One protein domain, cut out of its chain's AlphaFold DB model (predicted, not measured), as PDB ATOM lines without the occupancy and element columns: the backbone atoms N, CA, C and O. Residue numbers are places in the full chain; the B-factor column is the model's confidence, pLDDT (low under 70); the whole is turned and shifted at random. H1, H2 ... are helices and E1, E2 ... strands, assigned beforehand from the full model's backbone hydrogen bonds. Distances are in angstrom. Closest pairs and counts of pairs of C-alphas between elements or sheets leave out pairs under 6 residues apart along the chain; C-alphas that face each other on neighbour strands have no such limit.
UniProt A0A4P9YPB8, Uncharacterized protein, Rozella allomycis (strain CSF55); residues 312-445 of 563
ATOM      1  N   SER A 312      -3.140  16.797 -85.324       74.62
ATOM      2  CA  SER A 312      -2.825  15.858 -86.387       74.62
ATOM      3  C   SER A 312      -4.124  15.261 -86.929       74.62
ATOM      4  O   SER A 312      -5.041  14.891 -86.189       74.62
ATOM      5  N   GLY A 313      -4.206  15.156 -88.253       72.12
ATOM      6  CA  GLY A 313      -5.306  14.478 -88.934       72.12
ATOM      7  C   GLY A 313      -5.293  12.959 -88.743       72.12
ATOM      8  O   GLY A 313      -5.947  12.264 -89.514       72.12
ATOM      9  N   ASP A 314      -4.535  12.430 -87.774       76.06
ATOM     10  CA  ASP A 314      -4.474  11.001 -87.520       76.06
ATOM     11  C   ASP A 314      -5.826  10.494 -86.987       76.06
ATOM     12  O   ASP A 314      -6.469  11.079 -86.106       76.06
ATOM     13  N   ARG A 315      -6.287   9.401 -87.589       80.19
ATOM     14  CA  ARG A 315      -7.542   8.706 -87.288       80.19
ATOM     15  C   ARG A 315      -7.318   7.215 -87.057       80.19
ATOM     16  O   ARG A 315      -8.287   6.460 -86.984       80.19
ATOM     17  N   ASN A 316      -6.061   6.796 -86.928       88.50
ATOM     18  CA  ASN A 316      -5.699   5.422 -86.647       88.50
ATOM     19  C   ASN A 316      -6.313   4.959 -85.324       88.50
ATOM     20  O   ASN A 316      -6.430   5.712 -84.350       88.50
ATOM     21  N   ILE A 317      -6.709   3.688 -85.312       92.06
ATOM     22  CA  ILE A 317      -7.289   3.020 -84.152       92.06
ATOM     23  C   ILE A 317      -6.454   1.804 -83.782       92.06
ATOM     24  O   ILE A 317      -5.900   1.124 -84.644       92.06
ATOM     25  N   THR A 318      -6.418   1.521 -82.494       92.31
ATOM     26  CA  THR A 318      -5.646   0.449 -81.871       92.31
ATOM     27  C   THR A 318      -6.559  -0.379 -80.977       92.31
ATOM     28  O   THR A 318      -7.591   0.108 -80.516       92.31
ATOM     29  N   GLU A 319      -6.226  -1.649 -80.782       92.31
ATOM     30  CA  GLU A 319      -7.003  -2.566 -79.951       92.31
ATOM     31  C   GLU A 319      -6.454  -2.577 -78.524       92.31
ATOM     32  O   GLU A 319      -5.261  -2.782 -78.318       92.31
ATOM     33  N   VAL A 320      -7.338  -2.386 -77.546       89.12
ATOM     34  CA  VAL A 320      -7.006  -2.333 -76.120       89.12
ATOM     35  C   VAL A 320      -7.878  -3.298 -75.324       89.12
ATOM     36  O   VAL A 320      -9.021  -3.593 -75.679       89.12
ATOM     37  N   SER A 321      -7.323  -3.823 -74.239       84.69
ATOM     38  CA  SER A 321      -7.985  -4.728 -73.299       84.69
ATOM     39  C   SER A 321      -7.281  -4.673 -71.944       84.69
ATOM     40  O   SER A 321      -6.115  -4.297 -71.881       84.69
ATOM     41  N   ASP A 322      -7.925  -5.137 -70.870       75.62
ATOM     42  CA  ASP A 322      -7.254  -5.266 -69.562       75.62
ATOM     43  C   ASP A 322      -5.922  -6.043 -69.631       75.62
ATOM     44  O   ASP A 322      -5.008  -5.761 -68.868       75.62
ATOM     45  N   ALA A 323      -5.792  -7.020 -70.539       58.84
ATOM     46  CA  ALA A 323      -4.583  -7.840 -70.660       58.84
ATOM     47  C   ALA A 323      -3.404  -7.103 -71.315       58.84
ATOM     48  O   ALA A 323      -2.251  -7.454 -71.073       58.84
ATOM     49  N   THR A 324      -3.692  -6.122 -72.169       58.16
ATOM     50  CA  THR A 324      -2.678  -5.305 -72.854       58.16
ATOM     51  C   THR A 324      -2.341  -4.042 -72.070       58.16
ATOM     52  O   THR A 324      -1.340  -3.396 -72.356       58.16
ATOM     53  N   GLU A 325      -3.162  -3.698 -71.081       72.44
ATOM     54  CA  GLU A 325      -3.070  -2.462 -70.321       72.44
ATOM     55  C   GLU A 325      -2.540  -2.677 -68.902       72.44
ATOM     56  O   GLU A 325      -2.501  -3.785 -68.372       72.44
ATOM     57  N   ARG A 326      -2.132  -1.586 -68.242       64.38
ATOM     58  CA  ARG A 326      -1.496  -1.595 -66.903       64.38
ATOM     59  C   ARG A 326      -2.436  -2.014 -65.747       64.38
ATOM     60  O   ARG A 326      -2.128  -1.778 -64.577       64.38
ATOM     61  N   GLY A 327      -3.583  -2.626 -66.041       51.38
ATOM     62  CA  GLY A 327      -4.620  -2.966 -65.074       51.38
ATOM     63  C   GLY A 327      -4.635  -4.434 -64.658       51.38
ATOM     64  O   GLY A 327      -5.069  -5.305 -65.402       51.38
ATOM     65  N   LYS A 328      -4.241  -4.721 -63.413       44.72
ATOM     66  CA  LYS A 328      -4.671  -5.953 -62.729       44.72
ATOM     67  C   LYS A 328      -6.113  -5.763 -62.243       44.72
ATOM     68  O   LYS A 328      -6.489  -4.648 -61.912       44.72
ATOM     69  N   ASP A 329      -6.906  -6.833 -62.158       44.78
ATOM     70  CA  ASP A 329      -8.287  -6.830 -61.634       44.78
ATOM     71  C   ASP A 329      -8.386  -6.084 -60.275       44.78
ATOM     72  O   ASP A 329      -8.129  -6.654 -59.208       44.78
ATOM     73  N   TYR A 330      -8.765  -4.800 -60.280       50.12
ATOM     74  CA  TYR A 330      -8.904  -4.015 -59.050       50.12
ATOM     75  C   TYR A 330     -10.291  -4.238 -58.440       50.12
ATOM     76  O   TYR A 330     -11.312  -3.726 -58.904       50.12
ATOM     77  N   LYS A 331     -10.343  -4.990 -57.336       45.28
ATOM     78  CA  LYS A 331     -11.513  -5.005 -56.451       45.28
ATOM     79  C   LYS A 331     -11.456  -3.760 -55.567       45.28
ATOM     80  O   LYS A 331     -10.699  -3.721 -54.602       45.28
ATOM     81  N   PHE A 332     -12.253  -2.739 -55.882       48.97
ATOM     82  CA  PHE A 332     -12.350  -1.535 -55.056       48.97
ATOM     83  C   PHE A 332     -12.850  -1.887 -53.645       48.97
ATOM     84  O   PHE A 332     -14.041  -2.104 -53.420       48.97
ATOM     85  N   GLY A 333     -11.933  -1.940 -52.677       41.62
ATOM     86  CA  GLY A 333     -12.258  -2.125 -51.265       41.62
ATOM     87  C   GLY A 333     -13.027  -0.927 -50.693       41.62
ATOM     88  O   GLY A 333     -12.494   0.178 -50.636       41.62
ATOM     89  N   VAL A 334     -14.280  -1.185 -50.302       38.81
ATOM     90  CA  VAL A 334     -15.135  -0.620 -49.224       38.81
ATOM     91  C   VAL A 334     -15.316   0.911 -49.075       38.81
ATOM     92  O   VAL A 334     -16.286   1.329 -48.444       38.81
ATOM     93  N   ASN A 335     -14.512   1.789 -49.680       48.44
ATOM     94  CA  ASN A 335     -14.723   3.235 -49.530       48.44
ATOM     95  C   ASN A 335     -15.882   3.734 -50.420       48.44
ATOM     96  O   ASN A 335     -15.726   3.909 -51.631       48.44
ATOM     97  N   ARG A 336     -17.060   3.956 -49.813       49.94
ATOM     98  CA  ARG A 336     -18.311   4.323 -50.509       49.94
ATOM     99  C   ARG A 336     -18.200   5.595 -51.354       49.94
ATOM    100  O   ARG A 336     -18.815   5.627 -52.413       49.94
ATOM    101  N   ARG A 337     -17.425   6.607 -50.932       51.12
ATOM    102  CA  ARG A 337     -17.226   7.838 -51.726       51.12
ATOM    103  C   ARG A 337     -16.426   7.554 -52.993       51.12
ATOM    104  O   ARG A 337     -16.856   7.911 -54.078       51.12
ATOM    105  N   PHE A 338     -15.317   6.830 -52.882       52.66
ATOM    106  CA  PHE A 338     -14.473   6.512 -54.036       52.66
ATOM    107  C   PHE A 338     -15.158   5.550 -55.020       52.66
ATOM    108  O   PHE A 338     -15.062   5.712 -56.231       52.66
ATOM    109  N   ALA A 339     -15.910   4.577 -54.497       52.69
ATOM    110  CA  ALA A 339     -16.711   3.658 -55.303       52.69
ATOM    111  C   ALA A 339     -17.889   4.347 -56.019       52.69
ATOM    112  O   ALA A 339     -18.361   3.827 -57.029       52.69
ATOM    113  N   PHE A 340     -18.362   5.492 -55.512       53.28
ATOM    114  CA  PHE A 340     -19.376   6.312 -56.177       53.28
ATOM    115  C   PHE A 340     -18.808   6.990 -57.433       53.28
ATOM    116  O   PHE A 340     -19.422   6.899 -58.491       53.28
ATOM    117  N   PHE A 341     -17.606   7.574 -57.352       51.47
ATOM    118  CA  PHE A 341     -16.948   8.218 -58.498       51.47
ATOM    119  C   PHE A 341     -16.433   7.206 -59.529       51.47
ATOM    120  O   PHE A 341     -16.683   7.329 -60.727       51.47
ATOM    121  N   VAL A 342     -15.765   6.150 -59.069       52.69
ATOM    122  CA  VAL A 342     -15.068   5.202 -59.948       52.69
ATOM    123  C   VAL A 342     -15.972   4.062 -60.437       52.69
ATOM    124  O   VAL A 342     -15.732   3.485 -61.494       52.69
ATOM    125  N   GLY A 343     -17.093   3.793 -59.767       53.34
ATOM    126  CA  GLY A 343     -17.935   2.632 -60.054       53.34
ATOM    127  C   GLY A 343     -17.393   1.360 -59.391       53.34
ATOM    128  O   GLY A 343     -16.209   1.231 -59.089       53.34
ATOM    129  N   ARG A 344     -18.280   0.399 -59.099       50.66
ATOM    130  CA  ARG A 344     -17.956  -0.759 -58.234       50.66
ATOM    131  C   ARG A 344     -17.018  -1.796 -58.870       50.66
ATOM    132  O   ARG A 344     -16.486  -2.632 -58.142       50.66
ATOM    133  N   LYS A 345     -16.814  -1.757 -60.188       53.84
ATOM    134  CA  LYS A 345     -15.875  -2.610 -60.928       53.84
ATOM    135  C   LYS A 345     -15.673  -2.008 -62.322       53.84
ATOM    136  O   LYS A 345     -16.621  -1.995 -63.099       53.84
ATOM    137  N   MET A 346     -14.486  -1.488 -62.623       60.66
ATOM    138  CA  MET A 346     -14.124  -1.112 -63.992       60.66
ATOM    139  C   MET A 346     -13.259  -2.227 -64.557       60.66
ATOM    140  O   MET A 346     -12.157  -2.460 -64.075       60.66
ATOM    141  N   LYS A 347     -13.817  -2.947 -65.524       71.25
ATOM    142  CA  LYS A 347     -13.116  -3.933 -66.336       71.25
ATOM    143  C   LYS A 347     -13.012  -3.340 -67.737       71.25
ATOM    144  O   LYS A 347     -14.053  -2.950 -68.274       71.25
ATOM    145  N   LEU A 348     -11.812  -3.230 -68.302       81.19
ATOM    146  CA  LEU A 348     -11.649  -2.807 -69.687       81.19
ATOM    147  C   LEU A 348     -11.884  -4.019 -70.589       81.19
ATOM    148  O   LEU A 348     -11.013  -4.870 -70.801       81.19
ATOM    149  N   GLU A 349     -13.106  -4.113 -71.102       84.50
ATOM    150  CA  GLU A 349     -13.423  -5.075 -72.148       84.50
ATOM    151  C   GLU A 349     -12.667  -4.741 -73.436       84.50
ATOM    152  O   GLU A 349     -12.359  -3.584 -73.728       84.50
ATOM    153  N   LYS A 350     -12.378  -5.785 -74.211       88.69
ATOM    154  CA  LYS A 350     -11.659  -5.676 -75.474       88.69
ATOM    155  C   LYS A 350     -12.411  -4.746 -76.435       88.69
ATOM    156  O   LYS A 350     -13.561  -5.022 -76.768       88.69
ATOM    157  N   CYS A 351     -11.768  -3.666 -76.867       92.56
ATOM    158  CA  CYS A 351     -12.345  -2.673 -77.774       92.56
ATOM    159  C   CYS A 351     -11.256  -1.927 -78.553       92.56
ATOM    160  O   CYS A 351     -10.067  -2.154 -78.331       92.56
ATOM    161  N   LYS A 352     -11.652  -1.048 -79.482       93.56
ATOM    162  CA  LYS A 352     -10.714  -0.162 -80.183       93.56
ATOM    163  C   LYS A 352     -10.858   1.290 -79.762       93.56
ATOM    164  O   LYS A 352     -11.977   1.800 -79.682       93.56
ATOM    165  N   VAL A 353      -9.715   1.937 -79.573       93.31
ATOM    166  CA  VAL A 353      -9.564   3.356 -79.230       93.31
ATOM    167  C   VAL A 353      -8.699   4.047 -80.276       93.31
ATOM    168  O   VAL A 353      -8.035   3.387 -81.077       93.31
ATOM    169  N   SER A 354      -8.715   5.372 -80.319       91.75
ATOM    170  CA  SER A 354      -7.802   6.132 -81.162       91.75
ATOM    171  C   SER A 354      -6.368   6.030 -80.639       91.75
ATOM    172  O   SER A 354      -6.122   6.075 -79.433       91.75
ATOM    173  N   VAL A 355      -5.405   5.942 -81.562       89.88
ATOM    174  CA  VAL A 355      -3.972   5.954 -81.212       89.88
ATOM    175  C   VAL A 355      -3.630   7.221 -80.424       89.88
ATOM    176  O   VAL A 355      -2.922   7.156 -79.430       89.88
ATOM    177  N   GLN A 356      -4.232   8.356 -80.794       86.56
ATOM    178  CA  GLN A 356      -4.075   9.633 -80.093       86.56
ATOM    179  C   GLN A 356      -4.399   9.525 -78.597       86.56
ATOM    180  O   GLN A 356      -3.661  10.048 -77.766       86.56
ATOM    181  N   VAL A 357      -5.489   8.843 -78.242       88.06
ATOM    182  CA  VAL A 357      -5.897   8.677 -76.844       88.06
ATOM    183  C   VAL A 357      -5.001   7.695 -76.107       88.06
ATOM    184  O   VAL A 357      -4.645   7.972 -74.963       88.06
ATOM    185  N   GLN A 358      -4.580   6.606 -76.756       88.31
ATOM    186  CA  GLN A 358      -3.588   5.695 -76.181       88.31
ATOM    187  C   GLN A 358      -2.293   6.449 -75.835       88.31
ATOM    188  O   GLN A 358      -1.837   6.401 -74.697       88.31
ATOM    189  N   THR A 359      -1.762   7.237 -76.773       85.56
ATOM    190  CA  THR A 359      -0.539   8.026 -76.565       85.56
ATOM    191  C   THR A 359      -0.714   9.087 -75.475       85.56
ATOM    192  O   THR A 359       0.186   9.298 -74.667       85.56
ATOM    193  N   ILE A 360      -1.882   9.736 -75.384       83.69
ATOM    194  CA  ILE A 360      -2.176  10.682 -74.292       83.69
ATOM    195  C   ILE A 360      -2.178   9.986 -72.937       83.69
ATOM    196  O   ILE A 360      -1.599  10.508 -71.987       83.69
ATOM    197  N   VAL A 361      -2.805   8.817 -72.838       83.25
ATOM    198  CA  VAL A 361      -2.800   8.034 -71.602       83.25
ATOM    199  C   VAL A 361      -1.373   7.641 -71.226       83.25
ATOM    200  O   VAL A 361      -0.989   7.820 -70.072       83.25
ATOM    201  N   GLU A 362      -0.560   7.182 -72.177       82.00
ATOM    202  CA  GLU A 362       0.855   6.877 -71.942       82.00
ATOM    203  C   GLU A 362       1.618   8.089 -71.390       82.00
ATOM    204  O   GLU A 362       2.269   7.961 -70.351       82.00
ATOM    205  N   MET A 363       1.448   9.267 -72.001       75.38
ATOM    206  CA  MET A 363       2.043  10.521 -71.525       75.38
ATOM    207  C   MET A 363       1.572  10.894 -70.113       75.38
ATOM    208  O   MET A 363       2.383  11.320 -69.296       75.38
ATOM    209  N   ILE A 364       0.291  10.698 -69.778       75.81
ATOM    210  CA  ILE A 364      -0.228  10.949 -68.419       75.81
ATOM    211  C   ILE A 364       0.511  10.087 -67.390       75.81
ATOM    212  O   ILE A 364       0.928  10.590 -66.347       75.81
ATOM    213  N   TYR A 365       0.725   8.804 -67.685       73.25
ATOM    214  CA  TYR A 365       1.470   7.918 -66.787       73.25
ATOM    215  C   TYR A 365       2.956   8.282 -66.663       73.25
ATOM    216  O   TYR A 365       3.548   8.014 -65.621       73.25
ATOM    217  N   GLU A 366       3.574   8.870 -67.688       67.62
ATOM    218  CA  GLU A 366       4.967   9.332 -67.604       67.62
ATOM    219  C   GLU A 366       5.147  10.551 -66.687       67.62
ATOM    220  O   GLU A 366       6.252  10.797 -66.204       67.62
ATOM    221  N   ILE A 367       4.080  11.318 -66.455       65.31
ATOM    222  CA  ILE A 367       4.133  12.618 -65.767       65.31
ATOM    223  C   ILE A 367       3.625  12.539 -64.321       65.31
ATOM    224  O   ILE A 367       3.745  13.527 -63.603       65.31
ATOM    225  N   LEU A 368       3.097  11.378 -63.902       58.59
ATOM    226  CA  LEU A 368       2.489  11.089 -62.592       58.59
ATOM    227  C   LEU A 368       2.933  12.050 -61.468       58.59
ATOM    228  O   LEU A 368       4.031  11.930 -60.924       58.59
ATOM    229  N   GLY A 369       2.071  13.040 -61.185       54.53
ATOM    230  CA  GLY A 369       2.394  14.298 -60.492       54.53
ATOM    231  C   GLY A 369       1.353  15.413 -60.745       54.53
ATOM    232  O   GLY A 369       0.318  15.180 -61.363       54.53
ATOM    233  N   SER A 370       1.606  16.651 -60.289       52.50
ATOM    234  CA  SER A 370       0.667  17.808 -60.248       52.50
ATOM    235  C   SER A 370       0.099  18.323 -61.595       52.50
ATOM    236  O   SER A 370      -0.457  19.419 -61.654       52.50
ATOM    237  N   GLN A 371       0.234  17.577 -62.694       57.34
ATOM    238  CA  GLN A 371       0.030  18.068 -64.066       57.34
ATOM    239  C   GLN A 371      -0.992  17.270 -64.899       57.34
ATOM    240  O   GLN A 371      -1.241  17.601 -66.058       57.34
ATOM    241  N   GLU A 372      -1.630  16.251 -64.320       63.97
ATOM    242  CA  GLU A 372      -2.556  15.346 -65.024       63.97
ATOM    243  C   GLU A 372      -3.832  16.062 -65.510       63.97
ATOM    244  O   GLU A 372      -4.336  15.794 -66.603       63.97
ATOM    245  N   LYS A 373      -4.322  17.044 -64.740       65.31
ATOM    246  CA  LYS A 373      -5.556  17.794 -65.026       65.31
ATOM    247  C   LYS A 373      -5.449  18.647 -66.299       65.31
ATOM    248  O   LYS A 373      -6.331  18.569 -67.148       65.31
ATOM    249  N   SER A 374      -4.348  19.380 -66.496       64.38
ATOM    250  CA  SER A 374      -4.178  20.274 -67.659       64.38
ATOM    251  C   SER A 374      -4.097  19.528 -68.996       64.38
ATOM    252  O   SER A 374      -4.568  20.032 -70.012       64.38
ATOM    253  N   ILE A 375      -3.522  18.323 -69.013       67.25
ATOM    254  CA  ILE A 375      -3.434  17.479 -70.217       67.25
ATOM    255  C   ILE A 375      -4.820  16.978 -70.628       67.25
ATOM    256  O   ILE A 375      -5.195  17.024 -71.801       67.25
ATOM    257  N   LEU A 376      -5.602  16.535 -69.648       68.81
ATOM    258  CA  LEU A 376      -6.955  16.039 -69.862       68.81
ATOM    259  C   LEU A 376      -7.923  17.162 -70.237       68.81
ATOM    260  O   LEU A 376      -8.772  16.963 -71.101       68.81
ATOM    261  N   GLU A 377      -7.771  18.346 -69.646       69.56
ATOM    262  CA  GLU A 377      -8.496  19.554 -70.046       69.56
ATOM    263  C   GLU A 377      -8.128  19.988 -71.471       69.56
ATOM    264  O   GLU A 377      -9.001  20.426 -72.216       69.56
ATOM    265  N   LEU A 378      -6.871  19.817 -71.895       64.12
ATOM    266  CA  LEU A 378      -6.452  20.093 -73.270       64.12
ATOM    267  C   LEU A 378      -7.058  19.088 -74.259       64.12
ATOM    268  O   LEU A 378      -7.576  19.495 -75.301       64.12
ATOM    269  N   TYR A 379      -7.063  17.793 -73.923       68.56
ATOM    270  CA  TYR A 379      -7.814  16.792 -74.686       68.56
ATOM    271  C   TYR A 379      -9.303  17.143 -74.734       68.56
ATOM    272  O   TYR A 379      -9.928  17.070 -75.793       68.56
ATOM    273  N   TRP A 380      -9.859  17.601 -73.610       70.19
ATOM    274  CA  TRP A 380     -11.243  18.038 -73.530       70.19
ATOM    275  C   TRP A 380     -11.527  19.242 -74.443       70.19
ATOM    276  O   TRP A 380     -12.507  19.271 -75.183       70.19
ATOM    277  N   ALA A 381     -10.651  20.240 -74.445       61.44
ATOM    278  CA  ALA A 381     -10.811  21.435 -75.259       61.44
ATOM    279  C   ALA A 381     -10.633  21.143 -76.757       61.44
ATOM    280  O   ALA A 381     -11.415  21.627 -77.574       61.44
ATOM    281  N   ILE A 382      -9.634  20.343 -77.138       61.97
ATOM    282  CA  ILE A 382      -9.298  20.114 -78.549       61.97
ATOM    283  C   ILE A 382     -10.117  18.962 -79.132       61.97
ATOM    284  O   ILE A 382     -10.805  19.152 -80.134       61.97
ATOM    285  N   GLY A 383     -10.109  17.788 -78.496       61.88
ATOM    286  CA  GLY A 383     -10.773  16.588 -79.010       61.88
ATOM    287  C   GLY A 383     -12.284  16.766 -79.181       61.88
ATOM    288  O   GLY A 383     -12.859  16.286 -80.156       61.88
ATOM    289  N   PHE A 384     -12.935  17.523 -78.291       65.44
ATOM    290  CA  PHE A 384     -14.390  17.696 -78.340       65.44
ATOM    291  C   PHE A 384     -14.860  18.834 -79.233       65.44
ATOM    292  O   PHE A 384     -15.919  18.701 -79.844       65.44
ATOM    293  N   HIS A 385     -14.139  19.952 -79.298       65.31
ATOM    294  CA  HIS A 385     -14.558  21.068 -80.146       65.31
ATOM    295  C   HIS A 385     -14.134  20.862 -81.596       65.31
ATOM    296  O   HIS A 385     -14.910  21.166 -82.500       65.31
ATOM    297  N   TYR A 386     -12.944  20.305 -81.822       68.19
ATOM    298  CA  TYR A 386     -12.386  20.176 -83.161       68.19
ATOM    299  C   TYR A 386     -12.992  19.001 -83.939       68.19
ATOM    300  O   TYR A 386     -13.278  19.134 -85.126       68.19
ATOM    301  N   TRP A 387     -13.273  17.865 -83.287       74.56
ATOM    302  CA  TRP A 387     -13.818  16.679 -83.971       74.56
ATOM    303  C   TRP A 387     -15.338  16.551 -83.891       74.56
ATOM    304  O   TRP A 387     -15.891  15.577 -84.401       74.56
ATOM    305  N   LYS A 388     -16.040  17.526 -83.298       81.44
ATOM    306  CA  LYS A 388     -17.502  17.488 -83.133       81.44
ATOM    307  C   LYS A 388     -18.226  17.159 -84.439       81.44
ATOM    308  O   LYS A 388     -19.053  16.254 -84.469       81.44
ATOM    309  N   SER A 389     -17.880  17.854 -85.523       82.44
ATOM    310  CA  SER A 389     -18.531  17.660 -86.820       82.44
ATOM    311  C   SER A 389     -18.257  16.291 -87.437       82.44
ATOM    312  O   SER A 389     -19.079  15.802 -88.203       82.44
ATOM    313  N   GLU A 390     -17.100  15.693 -87.156       83.06
ATOM    314  CA  GLU A 390     -16.782  14.343 -87.623       83.06
ATOM    315  C   GLU A 390     -17.542  13.299 -86.810       83.06
ATOM    316  O   GLU A 390     -18.172  12.426 -87.392       83.06
ATOM    317  N   ILE A 391     -17.551  13.440 -85.481       86.19
ATOM    318  CA  ILE A 391     -18.286  12.556 -84.566       86.19
ATOM    319  C   ILE A 391     -19.785  12.559 -84.896       86.19
ATOM    320  O   ILE A 391     -20.421  11.515 -84.879       86.19
ATOM    321  N   GLU A 392     -20.357  13.715 -85.237       86.44
ATOM    322  CA  GLU A 392     -21.778  13.819 -85.593       86.44
ATOM    323  C   GLU A 392     -22.116  13.179 -86.954       86.44
ATOM    324  O   GLU A 392     -23.257  12.747 -87.167       86.44
ATOM    325  N   LYS A 393     -21.150  13.111 -87.881       87.31
ATOM    326  CA  LYS A 393     -21.347  12.609 -89.252       87.31
ATOM    327  C   LYS A 393     -21.005  11.129 -89.405       87.31
ATOM    328  O   LYS A 393     -21.706  10.434 -90.135       87.31
ATOM    329  N   ASP A 394     -19.953  10.660 -88.741       90.56
ATOM    330  CA  ASP A 394     -19.426   9.303 -88.864       90.56
ATOM    331  C   ASP A 394     -19.762   8.472 -87.620       90.56
ATOM    332  O   ASP A 394     -19.217   8.666 -86.529       90.56
ATOM    333  N   THR A 395     -20.645   7.491 -87.813       91.75
ATOM    334  CA  THR A 395     -21.120   6.603 -86.750       91.75
ATOM    335  C   THR A 395     -20.012   5.742 -86.143       91.75
ATOM    336  O   THR A 395     -20.002   5.486 -84.937       91.75
ATOM    337  N   ARG A 396     -19.029   5.316 -86.945       92.62
ATOM    338  CA  ARG A 396     -17.898   4.535 -86.450       92.62
ATOM    339  C   ARG A 396     -16.990   5.418 -85.612       92.62
ATOM    340  O   ARG A 396     -16.563   4.997 -84.537       92.62
ATOM    341  N   ARG A 397     -16.737   6.654 -86.055       91.25
ATOM    342  CA  ARG A 397     -15.951   7.621 -85.275       91.25
ATOM    343  C   ARG A 397     -16.628   7.954 -83.947       91.25
ATOM    344  O   ARG A 397     -15.929   8.041 -82.941       91.25
ATOM    345  N   ALA A 398     -17.958   8.055 -83.911       92.62
ATOM    346  CA  ALA A 398     -18.706   8.224 -82.667       92.62
ATOM    347  C   ALA A 398     -18.491   7.061 -81.684       92.62
ATOM    348  O   ALA A 398     -18.284   7.301 -80.494       92.62
ATOM    349  N   MET A 399     -18.469   5.814 -82.172       94.88
ATOM    350  CA  MET A 399     -18.199   4.639 -81.330       94.88
ATOM    351  C   MET A 399     -16.749   4.572 -80.840       94.88
ATOM    352  O   MET A 399     -16.518   4.256 -79.675       94.88
ATOM    353  N   VAL A 400     -15.773   4.917 -81.686       93.75
ATOM    354  CA  VAL A 400     -14.367   5.037 -81.255       93.75
ATOM    355  C   VAL A 400     -14.253   6.096 -80.165       93.75
ATOM    356  O   VAL A 400     -13.657   5.853 -79.126       93.75
ATOM    357  N   PHE A 401     -14.889   7.249 -80.359       91.69
ATOM    358  CA  PHE A 401     -14.838   8.341 -79.400       91.69
ATOM    359  C   PHE A 401     -15.534   8.006 -78.065       91.69
ATOM    360  O   PHE A 401     -15.086   8.414 -76.992       91.69
ATOM    361  N   HIS A 402     -16.620   7.229 -78.110       93.19
ATOM    362  CA  HIS A 402     -17.224   6.643 -76.914       93.19
ATOM    363  C   HIS A 402     -16.213   5.775 -76.146       93.19
ATOM    364  O   HIS A 402     -16.040   5.967 -74.939       93.19
ATOM    365  N   ASN A 403     -15.522   4.868 -76.843       93.75
ATOM    366  CA  ASN A 403     -14.501   4.011 -76.239       93.75
ATOM    367  C   ASN A 403     -13.324   4.825 -75.692       93.75
ATOM    368  O   ASN A 403     -12.895   4.564 -74.575       93.75
ATOM    369  N   ASP A 404     -12.853   5.834 -76.425       91.69
ATOM    370  CA  ASP A 404     -11.791   6.752 -76.003       91.69
ATOM    371  C   ASP A 404     -12.102   7.378 -74.637       91.69
ATOM    372  O   ASP A 404     -11.286   7.343 -73.715       91.69
ATOM    373  N   CYS A 405     -13.324   7.893 -74.468       90.81
ATOM    374  CA  CYS A 405     -13.763   8.481 -73.205       90.81
ATOM    375  C   CYS A 405     -13.807   7.445 -72.068       90.81
ATOM    376  O   CYS A 405     -13.405   7.745 -70.939       90.81
ATOM    377  N   LEU A 406     -14.282   6.222 -72.334       90.62
ATOM    378  CA  LEU A 406     -14.309   5.147 -71.333       90.62
ATOM    379  C   LEU A 406     -12.909   4.639 -70.976       90.62
ATOM    380  O   LEU A 406     -12.656   4.335 -69.812       90.62
ATOM    381  N   TYR A 407     -12.003   4.596 -71.947       90.56
ATOM    382  CA  TYR A 407     -10.609   4.218 -71.768       90.56
ATOM    383  C   TYR A 407      -9.871   5.237 -70.895       90.56
ATOM    384  O   TYR A 407      -9.272   4.866 -69.887       90.56
ATOM    385  N   ILE A 408     -10.027   6.537 -71.169       87.94
ATOM    386  CA  ILE A 408      -9.521   7.599 -70.283       87.94
ATOM    387  C   ILE A 408     -10.111   7.436 -68.877       87.94
ATOM    388  O   ILE A 408      -9.374   7.395 -67.894       87.94
ATOM    389  N   THR A 409     -11.432   7.258 -68.766       86.81
ATOM    390  CA  THR A 409     -12.113   7.048 -67.474       86.81
ATOM    391  C   THR A 409     -11.502   5.873 -66.698       86.81
ATOM    392  O   THR A 409     -11.334   5.960 -65.480       86.81
ATOM    393  N   TYR A 410     -11.162   4.780 -67.387       85.94
ATOM    394  CA  TYR A 410     -10.545   3.587 -66.805       85.94
ATOM    395  C   TYR A 410      -9.153   3.880 -66.247       85.94
ATOM    396  O   TYR A 410      -8.867   3.560 -65.089       85.94
ATOM    397  N   HIS A 411      -8.302   4.537 -67.032       83.31
ATOM    398  CA  HIS A 411      -6.943   4.849 -66.609       83.31
ATOM    399  C   HIS A 411      -6.909   5.885 -65.492       83.31
ATOM    400  O   HIS A 411      -6.221   5.667 -64.499       83.31
ATOM    401  N   LEU A 412      -7.733   6.934 -65.557       80.38
ATOM    402  CA  LEU A 412      -7.868   7.896 -64.458       80.38
ATOM    403  C   LEU A 412      -8.371   7.228 -63.180       80.38
ATOM    404  O   LEU A 412      -7.851   7.470 -62.098       80.38
ATOM    405  N   SER A 413      -9.339   6.324 -63.287       78.62
ATOM    406  CA  SER A 413      -9.818   5.552 -62.137       78.62
ATOM    407  C   SER A 413      -8.726   4.676 -61.520       78.62
ATOM    408  O   SER A 413      -8.626   4.557 -60.295       78.62
ATOM    409  N   THR A 414      -7.892   4.081 -62.372       76.69
ATOM    410  CA  THR A 414      -6.745   3.268 -61.970       76.69
ATOM    411  C   THR A 414      -5.686   4.131 -61.289       76.69
ATOM    412  O   THR A 414      -5.235   3.796 -60.199       76.69
ATOM    413  N   LEU A 415      -5.327   5.273 -61.871       75.44
ATOM    414  CA  LEU A 415      -4.393   6.244 -61.301       75.44
ATOM    415  C   LEU A 415      -4.866   6.756 -59.941       75.44
ATOM    416  O   LEU A 415      -4.141   6.672 -58.951       75.44
ATOM    417  N   ALA A 416      -6.132   7.161 -59.861       73.81
ATOM    418  CA  ALA A 416      -6.751   7.611 -58.625       73.81
ATOM    419  C   ALA A 416      -6.648   6.540 -57.527       73.81
ATOM    420  O   ALA A 416      -6.431   6.873 -56.365       73.81
ATOM    421  N   TYR A 417      -6.792   5.254 -57.875       71.44
ATOM    422  CA  TYR A 417      -6.639   4.146 -56.931       71.44
ATOM    423  C   TYR A 417      -5.209   4.016 -56.388       71.44
ATOM    424  O   TYR A 417      -5.040   3.844 -55.180       71.44
ATOM    425  N   HIS A 418      -4.199   4.107 -57.255       66.75
ATOM    426  CA  HIS A 418      -2.792   3.985 -56.861       66.75
ATOM    427  C   HIS A 418      -2.327   5.165 -56.001       66.75
ATOM    428  O   HIS A 418      -1.580   4.967 -55.046       66.75
ATOM    429  N   HIS A 419      -2.835   6.368 -56.273       64.06
ATOM    430  CA  HIS A 419      -2.433   7.607 -55.599       64.06
ATOM    431  C   HIS A 419      -3.377   8.036 -54.460       64.06
ATOM    432  O   HIS A 419      -3.348   9.177 -54.009       64.06
ATOM    433  N   ARG A 420      -4.194   7.115 -53.922       57.72
ATOM    434  CA  ARG A 420      -5.211   7.379 -52.878       57.72
ATOM    435  C   ARG A 420      -4.728   8.131 -51.628       57.72
ATOM    436  O   ARG A 420      -5.567   8.686 -50.925       57.72
ATOM    437  N   LEU A 421      -3.430   8.111 -51.316       42.53
ATOM    438  CA  LEU A 421      -2.856   8.706 -50.101       42.53
ATOM    439  C   LEU A 421      -2.273  10.120 -50.305       42.53
ATOM    440  O   LEU A 421      -2.118  10.835 -49.317       42.53
ATOM    441  N   SER A 422      -2.003  10.543 -51.549       47.56
ATOM    442  CA  SER A 422      -1.353  11.828 -51.881       47.56
ATOM    443  C   SER A 422      -2.312  12.917 -52.383       47.56
ATOM    444  O   SER A 422      -1.902  14.051 -52.595       47.56
ATOM    445  N   LEU A 423      -3.596  12.601 -52.568       52.59
ATOM    446  CA  LEU A 423      -4.602  13.513 -53.124       52.59
ATOM    447  C   LEU A 423      -5.302  14.291 -51.996       52.59
ATOM    448  O   LEU A 423      -6.435  13.974 -51.633       52.59
ATOM    449  N   ARG A 424      -4.601  15.249 -51.374       45.50
ATOM    450  CA  ARG A 424      -5.157  16.091 -50.292       45.50
ATOM    451  C   ARG A 424      -5.747  17.429 -50.755       45.50
ATOM    452  O   ARG A 424      -6.459  18.035 -49.962       45.50
ATOM    453  N   ASP A 425      -5.569  17.823 -52.018       47.38
ATOM    454  CA  ASP A 425      -6.040  19.119 -52.532       47.38
ATOM    455  C   ASP A 425      -7.200  19.010 -53.537       47.38
ATOM    456  O   ASP A 425      -7.341  18.025 -54.258       47.38
ATOM    457  N   ASN A 426      -8.036  20.052 -53.589       44.62
ATOM    458  CA  ASN A 426      -9.295  20.146 -54.349       44.62
ATOM    459  C   ASN A 426      -9.139  20.266 -55.887       44.62
ATOM    460  O   ASN A 426     -10.111  20.573 -56.569       44.62
ATOM    461  N   ASP A 427      -7.951  20.028 -56.447       52.84
ATOM    462  CA  ASP A 427      -7.650  20.188 -57.880       52.84
ATOM    463  C   ASP A 427      -7.122  18.890 -58.508       52.84
ATOM    464  O   ASP A 427      -6.077  18.845 -59.157       52.84
ATOM    465  N   THR A 428      -7.851  17.788 -58.323       63.47
ATOM    466  CA  THR A 428      -7.413  16.476 -58.826       63.47
ATOM    467  C   THR A 428      -8.128  16.086 -60.115       63.47
ATOM    468  O   THR A 428      -9.294  16.402 -60.342       63.47
ATOM    469  N   PHE A 429      -7.435  15.337 -60.974       73.25
ATOM    470  CA  PHE A 429      -7.985  14.741 -62.199       73.25
ATOM    471  C   PHE A 429      -9.199  13.822 -61.943       73.25
ATOM    472  O   PHE A 429      -9.906  13.457 -62.882       73.25
ATOM    473  N   ILE A 430      -9.462  13.450 -60.683       75.31
ATOM    474  CA  ILE A 430     -10.625  12.658 -60.264       75.31
ATOM    475  C   ILE A 430     -11.932  13.331 -60.688       75.31
ATOM    476  O   ILE A 430     -12.848  12.637 -61.131       75.31
ATOM    477  N   ASP A 431     -12.007  14.663 -60.632       76.62
ATOM    478  CA  ASP A 431     -13.210  15.412 -61.015       76.62
ATOM    479  C   ASP A 431     -13.517  15.314 -62.517       76.62
ATOM    480  O   ASP A 431     -14.651  15.537 -62.947       76.62
ATOM    481  N   LEU A 432     -12.533  14.915 -63.329       79.62
ATOM    482  CA  LEU A 432     -12.707  14.690 -64.762       79.62
ATOM    483  C   LEU A 432     -13.302  13.307 -65.069       79.62
ATOM    484  O   LEU A 432     -13.898  13.124 -66.130       79.62
ATOM    485  N   ILE A 433     -13.203  12.338 -64.148       82.50
ATOM    486  CA  ILE A 433     -13.712  10.970 -64.344       82.50
ATOM    487  C   ILE A 433     -15.223  10.973 -64.655       82.50
ATOM    488  O   ILE A 433     -15.615  10.369 -65.660       82.50
ATOM    489  N   PRO A 434     -16.095  11.650 -63.873       84.50
ATOM    490  CA  PRO A 434     -17.516  11.741 -64.204       84.50
ATOM    491  C   PRO A 434     -17.773  12.449 -65.536       84.50
ATOM    492  O   PRO A 434     -18.648  12.022 -66.283       84.50
ATOM    493  N   LEU A 435     -16.989  13.480 -65.876       85.00
ATOM    494  CA  LEU A 435     -17.164  14.238 -67.118       85.00
ATOM    495  C   LEU A 435     -16.936  13.357 -68.351       85.00
ATOM    496  O   LEU A 435     -17.788  13.318 -69.243       85.00
ATOM    497  N   PHE A 436     -15.831  12.605 -68.388       86.94
ATOM    498  CA  PHE A 436     -15.554  11.663 -69.478       86.94
ATOM    499  C   PHE A 436     -16.611  10.562 -69.562       86.94
ATOM    500  O   PHE A 436     -17.095  10.259 -70.655       86.94
ATOM    501  N   ARG A 437     -17.034  10.012 -68.420       88.94
ATOM    502  CA  ARG A 437     -18.066   8.972 -68.372       88.94
ATOM    503  C   ARG A 437     -19.415   9.460 -68.899       88.94
ATOM    504  O   ARG A 437     -19.985   8.827 -69.786       88.94
ATOM    505  N   ASP A 438     -19.915  10.582 -68.392       89.94
ATOM    506  CA  ASP A 438     -21.203  11.150 -68.805       89.94
ATOM    507  C   ASP A 438     -21.215  11.454 -70.298       89.94
ATOM    508  O   ASP A 438     -22.220  11.294 -70.991       89.94
ATOM    509  N   ARG A 439     -20.072  11.891 -70.815       87.75
ATOM    510  CA  ARG A 439     -19.922  12.232 -72.216       87.75
ATOM    511  C   ARG A 439     -19.855  11.004 -73.116       87.75
ATOM    512  O   ARG A 439     -20.521  11.009 -74.152       87.75
ATOM    513  N   ALA A 440     -19.146   9.955 -72.696       90.56
ATOM    514  CA  ALA A 440     -19.172   8.657 -73.361       90.56
ATOM    515  C   ALA A 440     -20.613   8.152 -73.500       90.56
ATOM    516  O   ALA A 440     -21.028   7.751 -74.587       90.56
ATOM    517  N   ILE A 441     -21.393   8.231 -72.416       91.88
ATOM    518  CA  ILE A 441     -22.798   7.811 -72.391       91.88
ATOM    519  C   ILE A 441     -23.647   8.682 -73.323       91.88
ATOM    520  O   ILE A 441     -24.405   8.144 -74.125       91.88
ATOM    521  N   LYS A 442     -23.504  10.012 -73.271       92.56
ATOM    522  CA  LYS A 442     -24.270  10.938 -74.123       92.56
ATOM    523  C   LYS A 442     -24.056  10.686 -75.615       92.56
ATOM    524  O   LYS A 442     -25.025  10.703 -76.364       92.56
ATOM    525  N   ILE A 443     -22.812  10.470 -76.046       91.75
ATOM    526  CA  ILE A 443     -22.502  10.212 -77.462       91.75
ATOM    527  C   ILE A 443     -23.064   8.861 -77.892       91.75
ATOM    528  O   ILE A 443     -23.686   8.764 -78.944       91.75
ATOM    529  N   PHE A 444     -22.905   7.843 -77.050       94.06
ATOM    530  CA  PHE A 444     -23.414   6.509 -77.330       94.06
ATOM    531  C   PHE A 444     -24.937   6.485 -77.460       94.06
ATOM    532  O   PHE A 444     -25.455   6.032 -78.474       94.06
ATOM    533  N   LEU A 445     -25.654   7.024 -76.470       94.94
ATOM    534  CA  LEU A 445     -27.116   7.076 -76.494       94.94
ATOM    535  C   LEU A 445     -27.633   7.966 -77.625       94.94
ATOM    536  O   LEU A 445     -28.532   7.549 -78.344       94.94
TER     537      LEU A 445
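Overview. This is residues 312 to 445 of the 563 residues of an uncharacterized protein of Rozella allomycis (strain CSF55) (UniProt A0A4P9YPB8). Look for an up-and-down bundle of four helices, H2, H3, H5 and H6, with long H5 in the middle and H6 folding back along it, while H2 and H3 are more loosely set. A small antiparallel sheet, E1 and E2, packs on H5 on the side away from H6; short H1 packs on residues 430 to 434 of H6, and H4 makes a corner with H5. The printed part has 134 residues, with six named helices and two named strands in the order E1, H1, E2, H2, H3, H4, H5, H6, and is mostly helix. It is compact, with a radius of gyration of the C-alphas of 14.6 A, and elongated, spanning 42 by 27 by 27 A.

Arrangement. Start at E1, residues 317 to 320, antiparallel to E2, residues 351 to 354; N 318 and O 353 are 2.8 A apart, within hydrogen-bond range. H5, residues 395 to 418, comes nearest E2 at the C-alphas of Val 353 and Asp 404, 5.2 A. H5 and H6, residues 429 to 445, form a helical hairpin and touch, closest at C-alphas 402 and 440, 4.5 A, at a shallow tilt of 25 degrees. Every O i to N i+4 pair is within hydrogen-bond range in H5, but 10 of 13 in H6.

Along the chain. Find C-alpha 317 at (-7.289, 3.020, -84.152), where E1 begins. Further on come H1, residues 336 to 342, H2, 355 to 367, H3, 372 to 386, 21.2 A long, and H4, 388 to 393. H5 is 35.2 A long; H6, 25.1 A, ends at C-alpha 445, (-27.116, 7.076, -76.494).

Size, cuts and confidence. The printed part has no cut. E1 to H1 is a long link, and pLDDT is under 70 at 54 residues, among them 326 to 346.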